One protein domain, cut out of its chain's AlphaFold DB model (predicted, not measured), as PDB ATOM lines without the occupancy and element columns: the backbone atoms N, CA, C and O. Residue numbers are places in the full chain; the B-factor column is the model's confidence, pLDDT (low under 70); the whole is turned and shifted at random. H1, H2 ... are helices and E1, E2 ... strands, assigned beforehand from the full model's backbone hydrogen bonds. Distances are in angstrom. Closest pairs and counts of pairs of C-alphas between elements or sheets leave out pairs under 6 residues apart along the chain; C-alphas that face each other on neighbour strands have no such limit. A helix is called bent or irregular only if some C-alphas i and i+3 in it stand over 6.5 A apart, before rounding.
ATOM      1  N   VAL A   3     310.613 343.009 278.411       95.25
ATOM      2  CA  VAL A   3     311.002 342.119 279.510       95.25
ATOM      3  C   VAL A   3     311.752 342.903 280.576       95.25
ATOM      4  O   VAL A   3     312.370 343.923 280.279       95.25
ATOM      5  N   GLU A   4     311.703 342.424 281.809       94.81
ATOM      6  CA  GLU A   4     312.548 342.921 282.893       94.81
ATOM      7  C   GLU A   4     313.862 342.132 282.890       94.81
ATOM      8  O   GLU A   4     313.889 340.948 282.533       94.81
ATOM      9  N   MET A   5     314.968 342.803 283.207       93.31
ATOM     10  CA  MET A   5     316.251 342.132 283.389       93.31
ATOM     11  C   MET A   5     316.118 341.116 284.532       93.31
ATOM     12  O   MET A   5     315.611 341.487 285.590       93.31
ATOM     13  N   PRO A   6     316.558 339.855 284.359       92.31
ATOM     14  CA  PRO A   6     316.515 338.886 285.442       92.31
ATOM     15  C   PRO A   6     317.264 339.388 286.674       92.31
ATOM     16  O   PRO A   6     318.435 339.757 286.593       92.31
ATOM     17  N   GLU A   7     316.591 339.364 287.817       86.44
ATOM     18  CA  GLU A   7     317.199 339.690 289.099       86.44
ATOM     19  C   GLU A   7     317.665 338.420 289.797       86.44
ATOM     20  O   GLU A   7     316.970 337.402 289.838       86.44
ATOM     21  N   VAL A   8     318.865 338.489 290.363       84.38
ATOM     22  CA  VAL A   8     319.427 337.424 291.181       84.38
ATOM     23  C   VAL A   8     319.866 338.057 292.489       84.38
ATOM     24  O   VAL A   8     320.795 338.855 292.522       84.38
ATOM     25  N   ALA A   9     319.174 337.713 293.569       82.75
ATOM     26  CA  ALA A   9     319.524 338.172 294.902       82.75
ATOM     27  C   ALA A   9     320.411 337.121 295.568       82.75
ATOM     28  O   ALA A   9     319.946 336.025 295.893       82.75
ATOM     29  N   TRP A  10     321.690 337.437 295.765       90.12
ATOM     30  CA  TRP A  10     322.525 336.685 296.697       90.12
ATOM     31  C   TRP A  10     322.638 337.436 298.013       90.12
ATOM     32  O   TRP A  10     322.438 338.648 298.104       90.12
ATOM     33  N   THR A  11     323.014 336.688 299.034       93.06
ATOM     34  CA  THR A  11     323.526 337.230 300.283       93.06
ATOM     35  C   THR A  11     324.925 336.671 300.528       93.06
ATOM     36  O   THR A  11     325.390 335.771 299.813       93.06
ATOM     37  N   GLY A  12     325.601 337.158 301.570       91.94
ATOM     38  CA  GLY A  12     326.877 336.611 302.029       91.94
ATOM     39  C   GLY A  12     326.832 335.097 302.269       91.94
ATOM     40  O   GLY A  12     327.860 334.427 302.186       91.94
ATOM     41  N   GLN A  13     325.644 334.523 302.483       92.62
ATOM     42  CA  GLN A  13     325.419 333.091 302.652       92.62
ATOM     43  C   GLN A  13     326.016 332.257 301.512       92.62
ATOM     44  O   GLN A  13     326.598 331.208 301.788       92.62
ATOM     45  N   VAL A  14     325.957 332.726 300.257       87.62
ATOM     46  CA  VAL A  14     326.554 332.022 299.102       87.62
ATOM     47  C   VAL A  14     328.060 331.823 299.276       87.62
ATOM     48  O   VAL A  14     328.602 330.787 298.881       87.62
ATOM     49  N   PHE A  15     328.735 332.792 299.893       90.81
ATOM     50  CA  PHE A  15     330.152 332.695 300.202       90.81
ATOM     51  C   PHE A  15     330.378 331.788 301.408       90.81
ATOM     52  O   PHE A  15     331.131 330.827 301.302       90.81
ATOM     53  N   HIS A  16     329.683 332.022 302.525       90.81
ATOM     54  CA  HIS A  16     329.883 331.267 303.772       90.81
ATOM     55  C   HIS A  16     329.549 329.776 303.666       90.81
ATOM     56  O   HIS A  16     330.221 328.959 304.285       90.81
ATOM     57  N   GLN A  17     328.556 329.394 302.859       91.00
ATOM     58  CA  GLN A  17     328.195 327.985 302.657       91.00
ATOM     59  C   GLN A  17     329.223 327.209 301.829       91.00
ATOM     60  O   GLN A  17     329.345 325.994 301.973       91.00
ATOM     61  N   ARG A  18     329.923 327.892 300.917       88.94
ATOM     62  CA  ARG A  18     330.825 327.257 299.945       88.94
ATOM     63  C   ARG A  18     332.295 327.466 300.272       88.94
ATOM     64  O   ARG A  18     333.129 326.705 299.783       88.94
ATOM     65  N   ALA A  19     332.621 328.511 301.021       92.50
ATOM     66  CA  ALA A  19     333.987 328.874 301.332       92.50
ATOM     67  C   ALA A  19     334.664 327.779 302.145       92.50
ATOM     68  O   ALA A  19     334.157 327.293 303.150       92.50
ATOM     69  N   VAL A  20     335.864 327.424 301.706       93.12
ATOM     70  CA  VAL A  20     336.758 326.551 302.467       93.12
ATOM     71  C   VAL A  20     337.505 327.370 303.517       93.12
ATOM     72  O   VAL A  20     337.827 326.867 304.589       93.12
ATOM     73  N   ALA A  36     324.152 341.859 295.531       89.19
ATOM     74  CA  ALA A  36     323.523 341.933 294.216       89.19
ATOM     75  C   ALA A  36     324.471 342.631 293.238       89.19
ATOM     76  O   ALA A  36     324.782 343.806 293.412       89.19
ATOM     77  N   HIS A  37     324.939 341.899 292.229       88.50
ATOM     78  CA  HIS A  37     325.971 342.356 291.303       88.50
ATOM     79  C   HIS A  37     325.651 341.959 289.857       88.50
ATOM     80  O   HIS A  37     325.174 340.842 289.630       88.50
ATOM     81  N   PRO A  38     325.958 342.805 288.849       86.88
ATOM     82  CA  PRO A  38     325.474 342.571 287.490       86.88
ATOM     83  C   PRO A  38     325.926 341.269 286.825       86.88
ATOM     84  O   PRO A  38     325.282 340.760 285.913       86.88
ATOM     85  N   PHE A  39     327.032 340.676 287.267       85.88
ATOM     86  CA  PHE A  39     327.456 339.406 286.691       85.88
ATOM     87  C   PHE A  39     326.468 338.259 286.959       85.88
ATOM     88  O   PHE A  39     326.405 337.306 286.182       85.88
ATOM     89  N   GLN A  40     325.697 338.333 288.047       87.25
ATOM     90  CA  GLN A  40     324.807 337.257 288.486       87.25
ATOM     91  C   GLN A  40     323.646 337.051 287.506       87.25
ATOM     92  O   GLN A  40     323.146 335.935 287.368       87.25
ATOM     93  N   MET A  41     323.250 338.106 286.784       87.88
ATOM     94  CA  MET A  41     322.165 338.033 285.808       87.88
ATOM     95  C   MET A  41     322.590 337.471 284.449       87.88
ATOM     96  O   MET A  41     321.717 337.136 283.654       87.88
ATOM     97  N   LEU A  42     323.890 337.325 284.162       87.12
ATOM     98  CA  LEU A  42     324.371 336.959 282.822       87.12
ATOM     99  C   LEU A  42     323.806 335.619 282.332       87.12
ATOM    100  O   LEU A  42     323.253 335.558 281.238       87.12
ATOM    101  N   GLY A  43     323.885 334.565 283.149       85.50
ATOM    102  CA  GLY A  43     323.363 333.238 282.798       85.50
ATOM    103  C   GLY A  43     321.845 333.233 282.554       85.50
ATOM    104  O   GLY A  43     321.405 332.847 281.469       85.50
ATOM    105  N   PRO A  44     321.020 333.696 283.515       89.56
ATOM    106  CA  PRO A  44     319.579 333.844 283.312       89.56
ATOM    107  C   PRO A  44     319.218 334.714 282.101       89.56
ATOM    108  O   PRO A  44     318.273 334.403 281.375       89.56
ATOM    109  N   PHE A  45     319.980 335.780 281.854       92.19
ATOM    110  CA  PHE A  45     319.751 336.679 280.730       92.19
ATOM    111  C   PHE A  45     320.056 336.012 279.383       92.19
ATOM    112  O   PHE A  45     319.256 336.143 278.459       92.19
ATOM    113  N   ILE A  46     321.132 335.224 279.280       90.94
ATOM    114  CA  ILE A  46     321.430 334.389 278.101       90.94
ATOM    115  C   ILE A  46     320.253 333.458 277.793       90.94
ATOM    116  O   ILE A  46     319.714 333.497 276.686       90.94
ATOM    117  N   SER A  47     319.791 332.700 278.791       91.69
ATOM    118  CA  SER A  47     318.662 331.770 278.641       91.69
ATOM    119  C   SER A  47     317.369 332.471 278.214       91.69
ATOM    120  O   SER A  47     316.609 331.942 277.396       91.69
ATOM    121  N   LEU A  48     317.114 333.675 278.739       95.00
ATOM    122  CA  LEU A  48     315.976 334.500 278.343       95.00
ATOM    123  C   LEU A  48     316.079 334.922 276.873       95.00
ATOM    124  O   LEU A  48     315.119 334.746 276.123       95.00
ATOM    125  N   LEU A  49     317.226 335.454 276.446       95.38
ATOM    126  CA  LEU A  49     317.437 335.888 275.063       95.38
ATOM    127  C   LEU A  49     317.287 334.727 274.071       95.38
ATOM    128  O   LEU A  49     316.634 334.888 273.038       95.38
ATOM    129  N   ASP A  50     317.833 333.556 274.400       94.62
ATOM    130  CA  ASP A  50     317.736 332.360 273.559       94.62
ATOM    131  C   ASP A  50     316.282 331.880 273.442       94.62
ATOM    132  O   ASP A  50     315.809 331.580 272.342       94.62
ATOM    133  N   SER A  51     315.533 331.903 274.549       96.50
ATOM    134  CA  SER A  51     314.107 331.550 274.570       96.50
ATOM    135  C   SER A  51     313.254 332.521 273.749       96.50
ATOM    136  O   SER A  51     312.378 332.097 272.996       96.50
ATOM    137  N   LEU A  52     313.519 333.828 273.848       97.06
ATOM    138  CA  LEU A  52     312.816 334.848 273.063       97.06
ATOM    139  C   LEU A  52     313.084 334.696 271.562       97.06
ATOM    140  O   LEU A  52     312.154 334.799 270.761       97.06
ATOM    141  N   GLN A  53     314.334 334.429 271.182       95.94
ATOM    142  CA  GLN A  53     314.691 334.176 269.790       95.94
ATOM    143  C   GLN A  53     314.003 332.907 269.267       95.94
ATOM    144  O   GLN A  53     313.420 332.935 268.185       95.94
ATOM    145  N   ALA A  54     314.014 331.817 270.042       96.38
ATOM    146  CA  ALA A  54     313.343 330.567 269.679       96.38
ATOM    147  C   ALA A  54     311.820 330.735 269.529       96.38
ATOM    148  O   ALA A  54     311.213 330.118 268.656       96.38
ATOM    149  N   ALA A  55     311.209 331.614 270.326       97.25
ATOM    150  CA  ALA A  55     309.795 331.972 270.221       97.25
ATOM    151  C   ALA A  55     309.468 332.899 269.027       97.25
ATOM    152  O   ALA A  55     308.309 333.271 268.842       97.25
ATOM    153  N   GLY A  56     310.462 333.299 268.226       95.94
ATOM    154  CA  GLY A  56     310.267 334.169 267.065       95.94
ATOM    155  C   GLY A  56     310.048 335.643 267.419       95.94
ATOM    156  O   GLY A  56     309.433 336.377 266.644       95.94
ATOM    157  N   ALA A  57     310.520 336.101 268.585       94.88
ATOM    158  CA  ALA A  57     310.449 337.514 268.936       94.88
ATOM    159  C   ALA A  57     311.223 338.363 267.913       94.88
ATOM    160  O   ALA A  57     312.406 338.146 267.679       94.88
ATOM    161  N   ALA A  58     310.568 339.376 267.339       92.25
ATOM    162  CA  ALA A  58     311.208 340.243 266.346       92.25
ATOM    163  C   ALA A  58     312.275 341.174 266.949       92.25
ATOM    164  O   ALA A  58     313.226 341.534 266.271       92.25
ATOM    165  N   ASN A  59     312.082 341.606 268.201       93.38
ATOM    166  CA  ASN A  59     312.959 342.521 268.938       93.38
ATOM    167  C   ASN A  59     312.753 342.336 270.448       93.38
ATOM    168  O   ASN A  59     311.680 341.883 270.877       93.38
ATOM    169  N   VAL A  60     313.706 342.794 271.258       95.00
ATOM    170  CA  VAL A  60     313.598 342.835 272.721       95.00
ATOM    171  C   VAL A  60     313.897 344.233 273.277       95.00
ATOM    172  O   VAL A  60     314.798 344.932 272.828       95.00
ATOM    173  N   ILE A  61     313.107 344.658 274.258       94.81
ATOM    174  CA  ILE A  61     313.367 345.830 275.093       94.81
ATOM    175  C   ILE A  61     313.509 345.298 276.510       94.81
ATOM    176  O   ILE A  61     312.573 344.683 277.025       94.81
ATOM    177  N   VAL A  62     314.675 345.508 277.106       95.81
ATOM    178  CA  VAL A  62     315.011 345.009 278.438       95.81
ATOM    179  C   VAL A  62     314.999 346.181 279.409       95.81
ATOM    180  O   VAL A  62     315.736 347.150 279.231       95.81
ATOM    181  N   ILE A  63     314.142 346.107 280.422       95.19
ATOM    182  CA  ILE A  63     314.058 347.099 281.489       95.19
ATOM    183  C   ILE A  63     315.131 346.776 282.529       95.19
ATOM    184  O   ILE A  63     315.141 345.680 283.087       95.19
ATOM    185  N   LEU A  64     316.021 347.730 282.782       93.19
ATOM    186  CA  LEU A  64     316.987 347.688 283.872       93.19
ATOM    187  C   LEU A  64     316.379 348.330 285.117       93.19
ATOM    188  O   LEU A  64     315.796 349.413 285.030       93.19
ATOM    189  N   ASP A  65     316.582 347.717 286.282       89.44
ATOM    190  CA  ASP A  65     316.217 348.320 287.565       89.44
ATOM    191  C   ASP A  65     317.265 349.361 288.011       89.44
ATOM    192  O   ASP A  65     317.899 349.274 289.059       89.44
ATOM    193  N   THR A  66     317.507 350.363 287.165       88.19
ATOM    194  CA  THR A  66     318.496 351.423 287.391       88.19
ATOM    195  C   THR A  66     317.974 352.781 286.905       88.19
ATOM    196  O   THR A  66     317.078 352.835 286.052       88.19
ATOM    197  N   PRO A  67     318.475 353.911 287.444       85.81
ATOM    198  CA  PRO A  67     318.201 355.234 286.894       85.81
ATOM    199  C   PRO A  67     318.888 355.411 285.535       85.81
ATOM    200  O   PRO A  67     319.862 354.730 285.221       85.81
ATOM    201  N   SER A  68     318.422 356.387 284.747       81.38
ATOM    202  CA  SER A  68     318.891 356.613 283.369       81.38
ATOM    203  C   SER A  68     320.410 356.649 283.214       81.38
ATOM    204  O   SER A  68     320.912 356.066 282.265       81.38
ATOM    205  N   LEU A  69     321.136 357.313 284.117       76.88
ATOM    206  CA  LEU A  69     322.591 357.442 283.997       76.88
ATOM    207  C   LEU A  69     323.326 356.116 284.250       76.88
ATOM    208  O   LEU A  69     324.383 355.886 283.682       76.88
ATOM    209  N   ALA A  70     322.769 355.249 285.099       78.19
ATOM    210  CA  ALA A  70     323.347 353.945 285.426       78.19
ATOM    211  C   ALA A  70     322.908 352.838 284.448       78.19
ATOM    212  O   ALA A  70     323.483 351.753 284.453       78.19
ATOM    213  N   ALA A  71     321.886 353.097 283.626       79.50
ATOM    214  CA  ALA A  71     321.462 352.208 282.548       79.50
ATOM    215  C   ALA A  71     322.397 352.277 281.327       79.50
ATOM    216  O   ALA A  71     322.523 351.300 280.586       79.50
ATOM    217  N   ASP A  72     323.053 353.420 281.119       83.75
ATOM    218  CA  ASP A  72     323.959 353.625 279.995       83.75
ATOM    219  C   ASP A  72     325.264 352.828 280.170       83.75
ATOM    220  O   ASP A  72     325.844 352.748 281.252       83.75
ATOM    221  N   GLY A  73     325.751 352.244 279.073       86.44
ATOM    222  CA  GLY A  73     327.070 351.607 279.021       86.44
ATOM    223  C   GLY A  73     327.146 350.166 279.534       86.44
ATOM    224  O   GLY A  73     328.239 349.603 279.518       86.44
ATOM    225  N   LEU A  74     326.040 349.536 279.944       89.75
ATOM    226  CA  LEU A  74     326.040 348.110 280.294       89.75
ATOM    227  C   LEU A  74     326.407 347.242 279.076       89.75
ATOM    228  O   LEU A  74     325.694 347.228 278.072       89.75
ATOM    229  N   TYR A  75     327.489 346.474 279.189       89.44
ATOM    230  CA  TYR A  75     327.896 345.481 278.198       89.44
ATOM    231  C   TYR A  75     327.554 344.070 278.705       89.44
ATOM    232  O   TYR A  75     328.219 343.540 279.589       89.44
ATOM    233  N   ALA A  76     326.501 343.463 278.151       89.06
ATOM    234  CA  ALA A  76     326.006 342.129 278.512       89.06
ATOM    235  C   ALA A  76     325.336 341.462 277.289       89.06
ATOM    236  O   ALA A  76     324.796 342.185 276.447       89.06
ATOM    237  N   PRO A  77     325.328 340.115 277.162       85.50
ATOM    238  CA  PRO A  77     325.732 339.111 278.157       85.50
ATOM    239  C   PRO A  77     327.182 338.571 278.072       85.50
ATOM    240  O   PRO A  77     327.478 337.550 278.686       85.50
ATOM    241  N   CYS A  78     328.101 339.225 277.348       84.19
ATOM    242  CA  CYS A  78     329.535 338.853 277.275       84.19
ATOM    243  C   CYS A  78     329.846 337.425 276.761       84.19
ATOM    244  O   CYS A  78     330.970 336.938 276.897       84.19
ATOM    245  N   ASP A  79     328.878 336.741 276.150       84.69
ATOM    246  CA  ASP A  79     328.990 335.345 275.708       84.69
ATOM    247  C   ASP A  79     329.551 335.187 274.285       84.69
ATOM    248  O   ASP A  79     329.774 334.070 273.823       84.69
ATOM    249  N   GLY A  80     329.792 336.301 273.588       83.75
ATOM    250  CA  GLY A  80     330.295 336.312 272.214       83.75
ATOM    251  C   GLY A  80     329.279 335.845 271.166       83.75
ATOM    252  O   GLY A  80     329.666 335.611 270.021       83.75
ATOM    253  N   VAL A  81     327.994 335.713 271.521       87.88
ATOM    254  CA  VAL A  81     326.955 335.219 270.611       87.88
ATOM    255  C   VAL A  81     326.219 336.382 269.948       87.88
ATOM    256  O   VAL A  81     325.539 337.179 270.595       87.88
ATOM    257  N   VAL A  82     326.295 336.442 268.618       89.88
ATOM    258  CA  VAL A  82     325.514 337.387 267.809       89.88
ATOM    259  C   VAL A  82     324.129 336.801 267.542       89.88
ATOM    260  O   VAL A  82     323.940 336.005 266.622       89.88
ATOM    261  N   ARG A  83     323.152 337.200 268.355       90.38
ATOM    262  CA  ARG A  83     321.750 336.777 268.225       90.38
ATOM    263  C   ARG A  83     321.023 337.556 267.128       90.38
ATOM    264  O   ARG A  83     321.245 338.753 266.958       90.38
ATOM    265  N   GLN A  84     320.091 336.900 266.440       91.44
ATOM    266  CA  GLN A  84     319.140 337.511 265.499       91.44
ATOM    267  C   GLN A  84     317.939 338.108 266.250       91.44
ATOM    268  O   GLN A  84     316.784 337.881 265.904       91.44
ATOM    269  N   LEU A  85     318.226 338.847 267.320       93.12
ATOM    270  CA  LEU A  85     317.242 339.459 268.200       93.12
ATOM    271  C   LEU A  85     317.752 340.854 268.581       93.12
ATOM    272  O   LEU A  85     318.465 340.989 269.578       93.12
ATOM    273  N   PRO A  86     317.444 341.896 267.787       93.00
ATOM    274  CA  PRO A  86     317.830 343.257 268.121       93.00
ATOM    275  C   PRO A  86     317.261 343.654 269.481       93.00
ATOM    276  O   PRO A  86     316.079 343.433 269.771       93.00
ATOM    277  N   GLY A  87     318.125 344.229 270.312       92.69
ATOM    278  CA  GLY A  87     317.846 344.495 271.713       92.69
ATOM    279  C   GLY A  87     318.248 345.899 272.128       92.69
ATOM    280  O   GLY A  87     319.206 346.457 271.596       92.69
ATOM    281  N   VAL A  88     317.527 346.466 273.092       92.81
ATOM    282  CA  VAL A  88     317.921 347.713 273.757       92.81
ATOM    283  C   VAL A  88     317.626 347.636 275.250       92.81
ATOM    284  O   VAL A  88     316.578 347.124 275.655       92.81
ATOM    285  N   PHE A  89     318.550 348.153 276.057       94.00
ATOM    286  CA  PHE A  89     318.334 348.389 277.479       94.00
ATOM    287  C   PHE A  89     317.666 349.746 277.689       94.00
ATOM    288  O   PHE A  89     318.039 350.731 277.052       94.00
ATOM    289  N   ILE A  90     316.688 349.808 278.587       93.81
ATOM    290  CA  ILE A  90     316.083 351.061 279.045       93.81
ATOM    291  C   ILE A  90     316.054 351.096 280.569       93.81
ATOM    292  O   ILE A  90     315.924 350.063 281.216       93.81
ATOM    293  N   ASP A  91     316.153 352.289 281.141       94.25
ATOM    294  CA  ASP A  91     316.086 352.496 282.587       94.25
ATOM    295  C   ASP A  91     314.703 352.182 283.169       94.25
ATOM    296  O   ASP A  91     313.689 352.159 282.457       94.25
ATOM    297  N   ARG A  92     314.658 352.063 284.498       93.12
ATOM    298  CA  ARG A  92     313.453 351.785 285.283       93.12
ATOM    299  C   ARG A  92     312.311 352.733 284.928       93.12
ATOM    300  O   ARG A  92     311.190 352.305 284.668       93.12
ATOM    301  N   GLY A  93     312.579 354.038 284.879       93.62
ATOM    302  CA  GLY A  93     311.552 355.054 284.667       93.62
ATOM    303  C   GLY A  93     310.914 354.974 283.279       93.62
ATOM    304  O   GLY A  93     309.689 355.054 283.152       93.62
ATOM    305  N   ARG A  94     311.723 354.815 282.223       93.44
ATOM    306  CA  ARG A  94     311.213 354.598 280.855       93.44
ATOM    307  C   ARG A  94     310.513 353.246 280.723       93.44
ATOM    308  O   ARG A  94     309.455 353.186 280.098       93.44
ATOM    309  N   GLY A  95     311.069 352.204 281.338       93.81
ATOM    310  CA  GLY A  95     310.529 350.849 281.327       93.81
ATOM    311  C   GLY A  95     309.141 350.749 281.937       93.81
ATOM    312  O   GLY A  95     308.227 350.273 281.268       93.81
ATOM    313  N   LEU A  96     308.953 351.280 283.147       93.75
ATOM    314  CA  LEU A  96     307.660 351.271 283.835       93.75
ATOM    315  C   LEU A  96     306.589 352.019 283.033       93.75
ATOM    316  O   LEU A  96     305.517 351.474 282.779       93.75
ATOM    317  N   ARG A  97     306.905 353.213 282.509       93.31
ATOM    318  CA  ARG A  97     305.966 353.964 281.653       93.31
ATOM    319  C   ARG A  97     305.572 353.198 280.394       93.31
ATOM    320  O   ARG A  97     304.435 353.318 279.937       93.31
ATOM    321  N   LEU A  98     306.508 352.466 279.791       93.00
ATOM    322  CA  LEU A  98     306.214 351.658 278.615       93.00
ATOM    323  C   LEU A  98     305.370 350.432 278.984       93.00
ATOM    324  O   LEU A  98     304.388 350.151 278.300       93.00
ATOM    325  N   ARG A  99     305.710 349.751 280.083       92.81
ATOM    326  CA  ARG A  99     304.972 348.605 280.620       92.81
ATOM    327  C   ARG A  99     303.518 348.968 280.904       92.81
ATOM    328  O   ARG A  99     302.625 348.285 280.413       92.81
ATOM    329  N   ASP A 100     303.277 350.078 281.595       93.50
ATOM    330  CA  ASP A 100     301.925 350.525 281.942       93.50
ATOM    331  C   ASP A 100     301.084 350.809 280.688       93.50
ATOM    332  O   ASP A 100     299.912 350.444 280.620       93.50
ATOM    333  N   ARG A 101     301.690 351.385 279.640       91.44
ATOM    334  CA  ARG A 101     301.013 351.592 278.346       91.44
ATOM    335  C   ARG A 101     300.690 350.280 277.635       91.44
ATOM    336  O   ARG A 101     299.616 350.178 277.048       91.44
ATOM    337  N   VAL A 102     301.593 349.296 277.674       88.94
ATOM    338  CA  VAL A 102     301.350 347.952 277.116       88.94
ATOM    339  C   VAL A 102     300.184 347.281 277.835       88.94
ATOM    340  O   VAL A 102     299.263 346.811 277.173       88.94
ATOM    341  N   LEU A 103     300.182 347.301 279.169       89.44
ATOM    342  CA  LEU A 103     299.115 346.714 279.985       89.44
ATOM    343  C   LEU A 103     297.766 347.416 279.781       89.44
ATOM    344  O   LEU A 103     296.730 346.759 279.770       89.44
ATOM    345  N   ALA A 104     297.773 348.729 279.551       91.62
ATOM    346  CA  ALA A 104     296.573 349.500 279.236       91.62
ATOM    347  C   ALA A 104     296.067 349.315 277.788       91.62
ATOM    348  O   ALA A 104     295.107 349.975 277.396       91.62
ATOM    349  N   GLY A 105     296.723 348.490 276.957       87.25
ATOM    350  CA  GLY A 105     296.386 348.343 275.533       87.25
ATOM    351  C   GLY A 105     296.635 349.611 274.701       87.25
ATOM    352  O   GLY A 105     296.167 349.719 273.573       87.25
TER     353      GLY A 105
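What this domain is: This is residues 3 to 20 and 36 to 105 of the 353 residues of an uncharacterized protein of Janthinobacterium tructae (UniProt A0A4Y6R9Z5). Two short parallel strands, E1 and E2, lie side by side in the core of a loose, drawn-out model, and residues 3 to 4 pair along E1 as a short third stretch. A thin arm, residues 12 to 20 with H1, sticks out at one end of the longest axis, and residues 100 to 105, of which 100 to 103 belong to H4, stick out at the other; H2, the longest helix, lies in the body between these ends, and a long loop, residues 72 to 86, leads from H3 back to E2. The printed part has 88 residues with four named helices and two named strands, in the order H1, H2, E1, H3, E2, H4, and its class is mostly helix. The sheet has the order E1, E2 and is parallel. The whole is loose, with a radius of gyration of the C-alphas of 15.0 A, and elongated, spanning 52 by 28 by 24 A.

Where its parts are: E1 is residues 60 to 63, 9.8 A from first to last C-alpha, and begins with C-alpha 60 at (313.598, 342.835, 272.721). E2 is residues 87 to 90, 10.0 A long. H2, residues 38 to 54, is the longest helix at 24.7 A; it is irregular, with C-alphas 40 and 43 lying 7.1 A apart, and has a kink of 33 degrees near residue 45. H4 is residues 92 to 103, 16.1 A long, and ends with C-alpha 103 at (299.115, 346.714, 279.985). H3, residues 68 to 71, measures 5.2 A. H1, residues 13 to 18, measures 8.4 A and begins with C-alpha 13 at (325.419, 333.091, 302.652).

How they stand to each other: E1 and E2 are parallel neighbours, with 21 degrees between their directions. The C-alphas of Val 60 and Gly 87 face each other at 4.7 A. Across this pair, N 62 and O 88 are 2.9 A apart and N 88 and O 60 are 3.1 A apart, both within hydrogen-bond range. E1, H3 and E2 form a strand-helix-strand unit, two parallel neighbour strands with a helix between them along the chain. Residues 3 to 4 pair, parallel, with residues 62 to 63 of E1. E1 and H4 have 4 pairs of C-alphas within 8 A, the closest being those of Ile 63 and Gly 95, 5.2 A apart. H3 and E2 have 3 such pairs, the closest being the C-alphas of Ala 71 and Ile 90, 6.5 A apart. H3 and H4 are close but not clearly touching; their closest C-alphas, those of Ser 68 and Arg 92, are 7.5 A apart. H2 is apart from E2, H3 and H4. H1 is apart from H2, H3, H4, E1 and E2. In H4 every O i to N i+4 pair is within hydrogen-bond range, against 10 of 13 in H2 and 1 of 2 in H1; H3 is too short for such a pair, and its one O i to N i+3 pair is within range.

The domain as a whole: The two C-alphas farthest apart, those of Val 20 and Gly 105, are 53.2 A apart. Without the stretches that stand free, residues 12 to 20 and 100 to 105, the body has 73 residues, spans 30 by 29 by 19 A and has a radius of gyration of 12.2 A. Residues 21 to 35 are not printed, and C-alphas 20 and 36 are 21.9 A apart across this cut, which falls in the link from H1 to H2. The links H2 to E1, E1 to H3 and E2 to H4 are tight; the link H3 to E2, 15 residues, is long. The mean pLDDT of the printed part is 90.6, and no printed residue is under 70; H3 has a mean of 79.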